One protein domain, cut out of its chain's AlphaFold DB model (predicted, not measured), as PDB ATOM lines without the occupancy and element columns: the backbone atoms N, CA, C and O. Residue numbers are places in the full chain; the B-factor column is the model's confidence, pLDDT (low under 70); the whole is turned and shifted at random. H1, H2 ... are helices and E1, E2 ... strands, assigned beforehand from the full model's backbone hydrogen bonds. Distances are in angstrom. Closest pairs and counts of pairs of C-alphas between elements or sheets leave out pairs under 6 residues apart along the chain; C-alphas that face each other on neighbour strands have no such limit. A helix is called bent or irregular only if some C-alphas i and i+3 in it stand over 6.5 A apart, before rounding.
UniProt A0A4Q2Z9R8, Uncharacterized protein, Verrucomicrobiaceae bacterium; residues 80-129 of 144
ATOM      1  N   GLU A  80      22.308  -0.081 -12.225       97.31
ATOM      2  CA  GLU A  80      23.085  -1.173 -12.829       97.31
ATOM      3  C   GLU A  80      23.324  -1.001 -14.339       97.31
ATOM      4  O   GLU A  80      24.481  -1.145 -14.731       97.31
ATOM      5  N   PRO A  81      22.342  -0.575 -15.163       97.81
ATOM      6  CA  PRO A  81      22.582  -0.386 -16.593       97.81
ATOM      7  C   PRO A  81      23.673   0.645 -16.908       97.81
ATOM      8  O   PRO A  81      24.468   0.431 -17.820       97.81
ATOM      9  N   LEU A  82      23.756   1.738 -16.137       97.25
ATOM     10  CA  LEU A  82      24.774   2.777 -16.330       97.25
ATOM     11  C   LEU A  82      26.159   2.288 -15.898       97.25
ATOM     12  O   LEU A  82      27.142   2.484 -16.613       97.25
ATOM     13  N   ARG A  83      26.238   1.575 -14.765       97.75
ATOM     14  CA  ARG A  83      27.491   0.930 -14.340       97.75
ATOM     15  C   ARG A  83      27.955  -0.118 -15.346       97.75
ATOM     16  O   ARG A  83      29.148  -0.208 -15.610       97.75
ATOM     17  N   SER A  84      27.033  -0.898 -15.903       98.06
ATOM     18  CA  SER A  84      27.323  -1.929 -16.900       98.06
ATOM     19  C   SER A  84      27.884  -1.321 -18.190       98.06
ATOM     20  O   SER A  84      28.913  -1.788 -18.678       98.06
ATOM     21  N   ASP A  85      27.297  -0.220 -18.681       97.94
ATOM     22  CA  ASP A  85      27.839   0.538 -19.823       97.94
ATOM     23  C   ASP A  85      29.248   1.080 -19.518       97.94
ATOM     24  O   ASP A  85      30.194   0.854 -20.279       97.94
ATOM     25  N   ALA A  86      29.441   1.703 -18.350       97.69
ATOM     26  CA  ALA A  86      30.754   2.194 -17.933       97.69
ATOM     27  C   ALA A  86      31.808   1.071 -17.881       97.69
ATOM     28  O   ALA A  86      32.902   1.219 -18.428       97.69
ATOM     29  N   LEU A  87      31.474  -0.077 -17.284       98.25
ATOM     30  CA  LEU A  87      32.352  -1.249 -17.219       98.25
ATOM     31  C   LEU A  87      32.665  -1.813 -18.610       98.25
ATOM     32  O   LEU A  87      33.812  -2.176 -18.880       98.25
ATOM     33  N   GLN A  88      31.677  -1.858 -19.508       97.62
ATOM     34  CA  GLN A  88      31.885  -2.321 -20.876       97.62
ATOM     35  C   GLN A  88      32.888  -1.427 -21.613       97.62
ATOM     36  O   GLN A  88      33.789  -1.939 -22.278       97.62
ATOM     37  N   ARG A  89      32.784  -0.107 -21.463       97.19
ATOM     38  CA  ARG A  89      33.720   0.850 -22.073       97.19
ATOM     39  C   ARG A  89      35.115   0.765 -21.459       97.19
ATOM     40  O   ARG A  89      36.098   0.695 -22.189       97.19
ATOM     41  N   ILE A  90      35.210   0.663 -20.131       97.31
ATOM     42  CA  ILE A  90      36.488   0.452 -19.427       97.31
ATOM     43  C   ILE A  90      37.179  -0.826 -19.917       97.31
ATOM     44  O   ILE A  90      38.393  -0.823 -20.109       97.31
ATOM     45  N   SER A  91      36.424  -1.899 -20.179       96.94
ATOM     46  CA  SER A  91      36.983  -3.173 -20.659       96.94
ATOM     47  C   SER A  91      37.646  -3.085 -22.039       96.94
ATOM     48  O   SER A  91      38.464  -3.938 -22.380       96.94
ATOM     49  N   ARG A  92      37.314  -2.054 -22.825       97.25
ATOM     50  CA  ARG A  92      37.891  -1.802 -24.151       97.25
ATOM     51  C   ARG A  92      39.105  -0.878 -24.101       97.25
ATOM     52  O   ARG A  92      39.787  -0.747 -25.112       97.25
ATOM     53  N   ALA A  93      39.390  -0.254 -22.957       97.44
ATOM     54  CA  ALA A  93      40.488   0.690 -22.834       97.44
ATOM     55  C   ALA A  93      41.848   0.003 -23.051       97.44
ATOM     56  O   ALA A  93      42.203  -0.962 -22.375       97.44
ATOM     57  N   GLN A  94      42.628   0.542 -23.984       95.75
ATOM     58  CA  GLN A  94      43.981   0.105 -24.330       95.75
ATOM     59  C   GLN A  94      45.052   1.118 -23.909       95.75
ATOM     60  O   GLN A  94      46.239   0.791 -23.888       95.75
ATOM     61  N   CYS A  95      44.642   2.337 -23.554       94.25
ATOM     62  CA  CYS A  95      45.516   3.395 -23.073       94.25
ATOM     63  C   CYS A  95      44.828   4.186 -21.956       94.25
ATOM     64  O   CYS A  95      43.618   4.418 -21.992       94.25
ATOM     65  N   VAL A  96      45.614   4.606 -20.961       95.88
ATOM     66  CA  VAL A  96      45.172   5.524 -19.909       95.88
ATOM     67  C   VAL A  96      46.116   6.712 -19.864       95.88
ATOM     68  O   VAL A  96      47.322   6.532 -19.691       95.88
ATOM     69  N   LEU A  97      45.566   7.916 -19.996       94.94
ATOM     70  CA  LEU A  97      46.300   9.175 -19.916       94.94
ATOM     71  C   LEU A  97      45.926   9.892 -18.619       94.94
ATOM     72  O   LEU A  97      44.817  10.402 -18.490       94.94
ATOM     73  N   GLY A  98      46.838   9.939 -17.650       94.81
ATOM     74  CA  GLY A  98      46.666  10.768 -16.457       94.81
ATOM     75  C   GLY A  98      46.796  12.246 -16.817       94.81
ATOM     76  O   GLY A  98      47.752  12.619 -17.497       94.81
ATOM     77  N   ILE A  99      45.860  13.074 -16.360       93.38
ATOM     78  CA  ILE A  99      45.807  14.499 -16.692       93.38
ATOM     79  C   ILE A  99      46.329  15.325 -15.523       93.38
ATOM     80  O   ILE A  99      45.847  15.197 -14.397       93.38
ATOM     81  N   ILE A 100      47.290  16.200 -15.790       91.62
ATOM     82  CA  ILE A 100      47.781  17.207 -14.850       91.62
ATOM     83  C   ILE A 100      47.566  18.573 -15.492       91.62
ATOM     84  O   ILE A 100      47.958  18.783 -16.637       91.62
ATOM     85  N   MET A 101      46.946  19.489 -14.758       89.38
ATOM     86  CA  MET A 101      46.626  20.835 -15.223       89.38
ATOM     87  C   MET A 101      46.597  21.795 -14.034       89.38
ATOM     88  O   MET A 101      46.319  21.366 -12.919       89.38
ATOM     89  N   GLU A 102      46.849  23.079 -14.274       82.69
ATOM     90  CA  GLU A 102      46.562  24.155 -13.319       82.69
ATOM     91  C   GLU A 102      46.025  25.369 -14.100       82.69
ATOM     92  O   GLU A 102      46.708  25.822 -15.024       82.69
ATOM     93  N   PRO A 103      44.841  25.932 -13.775       79.81
ATOM     94  CA  PRO A 103      43.920  25.580 -12.682       79.81
ATOM     95  C   PRO A 103      43.122  24.280 -12.939       79.81
ATOM     96  O   PRO A 103      43.324  23.618 -13.952       79.81
ATOM     97  N   GLU A 104      42.232  23.909 -12.009       81.19
ATOM     98  CA  GLU A 104      41.315  22.759 -12.133       81.19
ATOM     99  C   GLU A 104      40.403  22.839 -13.379       81.19
ATOM    100  O   GLU A 104      40.287  23.883 -14.024       81.19
ATOM    101  N   TRP A 105      39.710  21.737 -13.692       83.19
ATOM    102  CA  TRP A 105      38.814  21.634 -14.849       83.19
ATOM    103  C   TRP A 105      37.816  22.788 -14.972       83.19
ATOM    104  O   TRP A 105      37.085  23.118 -14.028       83.19
ATOM    105  N   ASN A 106      37.710  23.297 -16.195       84.19
ATOM    106  CA  ASN A 106      36.748  24.302 -16.621       84.19
ATOM    107  C   ASN A 106      36.235  23.991 -18.039       84.19
ATOM    108  O   ASN A 106      36.708  23.062 -18.701       84.19
ATOM    109  N   ASP A 107      35.285  24.794 -18.505       82.31
ATOM    110  CA  ASP A 107      34.629  24.600 -19.802       82.31
ATOM    111  C   ASP A 107      35.591  24.736 -20.996       82.31
ATOM    112  O   ASP A 107      35.401  24.076 -22.019       82.31
ATOM    113  N   GLU A 108      36.663  25.532 -20.869       85.56
ATOM    114  CA  GLU A 108      37.668  25.701 -21.931       85.56
ATOM    115  C   GLU A 108      38.460  24.412 -22.191       85.56
ATOM    116  O   GLU A 108      38.899  24.169 -23.317       85.56
ATOM    117  N   LEU A 109      38.632  23.571 -21.167       87.94
ATOM    118  CA  LEU A 109      39.348  22.297 -21.263       87.94
ATOM    119  C   LEU A 109      38.462  21.154 -21.752       87.94
ATOM    120  O   LEU A 109      38.958  20.234 -22.406       87.94
ATOM    121  N   TRP A 110      37.162  21.206 -21.462       89.44
ATOM    122  CA  TRP A 110      36.243  20.132 -21.828       89.44
ATOM    123  C   TRP A 110      36.141  19.936 -23.332       89.44
ATOM    124  O   TRP A 110      36.193  18.803 -23.793       89.44
ATOM    125  N   GLN A 111      36.060  21.016 -24.107       90.12
ATOM    126  CA  GLN A 111      35.915  20.928 -25.562       90.12
ATOM    127  C   GLN A 111      37.112  20.218 -26.230       90.12
ATOM    128  O   GLN A 111      36.898  19.223 -26.925       90.12
ATOM    129  N   PRO A 112      38.376  20.640 -26.015       92.56
ATOM    130  CA  PRO A 112      39.522  19.973 -26.636       92.56
ATOM    131  C   PRO A 112      39.738  18.542 -26.135       92.56
ATOM    132  O   PRO A 112      40.028  17.657 -26.939       92.56
ATOM    133  N   ILE A 113      39.572  18.291 -24.830       93.62
ATOM    134  CA  ILE A 113      39.703  16.934 -24.278       93.62
ATOM    135  C   ILE A 113      38.568  16.030 -24.772       93.62
ATOM    136  O   ILE A 113      38.813  14.876 -25.113       93.62
ATOM    137  N   GLY A 114      37.353  16.559 -24.884       94.12
ATOM    138  CA  GLY A 114      36.203  15.875 -25.463       94.12
ATOM    139  C   GLY A 114      36.469  15.420 -26.894       94.12
ATOM    140  O   GLY A 114      36.285  14.245 -27.197       94.12
ATOM    141  N   ARG A 115      37.027  16.291 -27.747       94.75
ATOM    142  CA  ARG A 115      37.438  15.914 -29.115       94.75
ATOM    143  C   ARG A 115      38.479  14.796 -29.130       94.75
ATOM    144  O   ARG A 115      38.375  13.876 -29.938       94.75
ATOM    145  N   LEU A 116      39.462  14.847 -28.226       94.62
ATOM    146  CA  LEU A 116      40.447  13.774 -28.080       94.62
ATOM    147  C   LEU A 116      39.768  12.444 -27.717       94.62
ATOM    148  O   LEU A 116      40.089  11.413 -28.304       94.62
ATOM    149  N   VAL A 117      38.834  12.466 -26.768       96.25
ATOM    150  CA  VAL A 117      38.085  11.284 -26.319       96.25
ATOM    151  C   VAL A 117      37.201  10.732 -27.436       96.25
ATOM    152  O   VAL A 117      37.183   9.524 -27.656       96.25
ATOM    153  N   GLU A 118      36.495  11.604 -28.154       96.06
ATOM    154  CA  GLU A 118      35.617  11.239 -29.266       96.06
ATOM    155  C   GLU A 118      36.401  10.580 -30.405       96.06
ATOM    156  O   GLU A 118      36.050   9.484 -30.838       96.06
ATOM    157  N   ALA A 119      37.507  11.195 -30.835       95.19
ATOM    158  CA  ALA A 119      38.326  10.695 -31.940       95.19
ATOM    159  C   ALA A 119      38.970   9.330 -31.656       95.19
ATOM    160  O   ALA A 119      39.232   8.559 -32.577       95.19
ATOM    161  N   ASN A 120      39.230   9.031 -30.383       94.75
ATOM    162  CA  ASN A 120      39.954   7.833 -29.966       94.75
ATOM    163  C   ASN A 120      39.054   6.759 -29.339       94.75
ATOM    164  O   ASN A 120      39.560   5.688 -29.002       94.75
ATOM    165  N   GLY A 121      37.755   7.045 -29.183       94.00
ATOM    166  CA  GLY A 121      36.798   6.217 -28.454       94.00
ATOM    167  C   GLY A 121      37.183   6.098 -26.981       94.00
ATOM    168  O   GLY A 121      38.140   5.409 -26.637       94.00
ATOM    169  N   GLY A 122      36.470   6.759 -26.074       95.56
ATOM    170  CA  GLY A 122      36.899   6.727 -24.683       95.56
ATOM    171  C   GLY A 122      35.968   7.363 -23.669       95.56
ATOM    172  O   GLY A 122      34.799   7.641 -23.938       95.56
ATOM    173  N   LEU A 123      36.534   7.576 -22.484       97.25
ATOM    174  CA  LEU A 123      35.891   8.162 -21.314       97.25
ATOM    175  C   LEU A 123      36.869   9.063 -20.559       97.25
ATOM    176  O   LEU A 123      38.080   8.823 -20.563       97.25
ATOM    177  N   VAL A 124      36.334  10.046 -19.838       97.06
ATOM    178  CA  VAL A 124      37.096  10.857 -18.879       97.06
ATOM    179  C   VAL A 124      36.658  10.504 -17.467       97.06
ATOM    180  O   VAL A 124      35.472  10.484 -17.171       97.06
ATOM    181  N   PHE A 125      37.611  10.259 -16.578       96.06
ATOM    182  CA  PHE A 125      37.380  10.157 -15.145       96.06
ATOM    183  C   PHE A 125      37.923  11.396 -14.441       96.06
ATOM    184  O   PHE A 125      39.123  11.676 -14.500       96.06
ATOM    185  N   THR A 126      37.058  12.128 -13.753       93.62
ATOM    186  CA  THR A 126      37.434  13.248 -12.880       93.62
ATOM    187  C   THR A 126      36.324  13.502 -11.862       93.62
ATOM    188  O   THR A 126      35.210  13.032 -12.050       93.62
ATOM    189  N   PHE A 127      36.607  14.190 -10.754       90.19
ATOM    190  CA  PHE A 127      35.614  14.490  -9.707       90.19
ATOM    191  C   PHE A 127      34.827  13.264  -9.199       90.19
ATOM    192  O   PHE A 127      33.669  13.382  -8.817       90.19
ATOM    193  N   ASN A 128      35.458  12.083  -9.181       92.31
ATOM    194  CA  ASN A 128      34.833  10.791  -8.857       92.31
ATOM    195  C   ASN A 128      33.720  10.336  -9.818       92.31
ATOM    196  O   ASN A 128      32.949   9.442  -9.470       92.31
ATOM    197  N   SER A 129      33.689  10.882 -11.031       95.12
ATOM    198  CA  SER A 129      32.669  10.607 -12.042       95.12
ATOM    199  C   SER A 129      33.285  10.270 -13.386       95.12
ATOM    200  O   SER A 129      34.402  10.683 -13.712       95.12
TER     201      SER A 129
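What this domain is: This is residues 80 to 129 of the 144 residues of an uncharacterized protein of Verrucomicrobiaceae bacterium (UniProt A0A4Q2Z9R8). The picture is an open, single turn of chain around a short strand: strand E1 runs out along one side, the chain turns at residues 102 to 106, helix H2 folds back opposite E1, and strand E2 comes up in the middle, between E1, H2 and H1. Helix H1 is at one end of this turn, and its residues 80 to 85 stick out free. The printed part has 50 residues with two named helices and two named strands, in the order H1, E1, H2, E2; the two strands pair with no named strand, and the class is mixed, helices and strands. The whole is only just loose, close to compact, with a radius of gyration of the C-alphas of 12.1 A, and only just elongated, with spans of 33 by 22 by 17 A.

How they stand to each other: H1, residues 80 to 92, comes first, and its residues 80 to 85 stand free. A tight link of 2 residues joins it to E1, residues 95 to 101, yet H1 and E1 are apart. A tight link of 5 residues joins E1 to H2, residues 107 to 120, and these two are apart as well. H1 and H2 are also apart. A tight link of 1 residue joins H2 to E2, residues 122 to 126. H2 and E2 have 2 pairs of C-alphas within 8 A, the closest being those of Val 117 and Leu 123, 6.3 A apart. H1 and E2 have 3 such pairs, the closest being the C-alphas of Arg 89 and Gly 122, 7.2 A apart. E1 and E2 are near each other, with 10 pairs of C-alphas within 10 A but no pair within 8 A. Of the O i to N i+4 pairs of the helix backbones, 8 of 9 in H1 and 8 of 10 in H2 are within hydrogen-bond range.

Where its parts are: H1 begins at C-alpha 80 at (23.085, -1.173, -12.829) and measures 18.6 A to C-alpha 92. E1 measures 19.2 A, from C-alpha 95 at (45.516, 3.395, -23.073) to C-alpha 101. H2 measures 20.3 A from C-alpha 107 to C-alpha 120; it is neither bent nor irregular, but only just: C-alphas 108 and 111 are 6.2 A apart. E2 measures 13.5 A and ends at C-alpha 126 at (37.434, 13.248, -12.880).

The domain as a whole: The two C-alphas farthest apart are those of Glu 80 and Glu 102, 34.5 A. The C-alphas of Glu 80 and Ser 129, the first and last printed residues, are 15.2 A apart. The printed part has no cut, and no link is long. The mean pLDDT of the printed part is 93.3, and no printed residue is under 70.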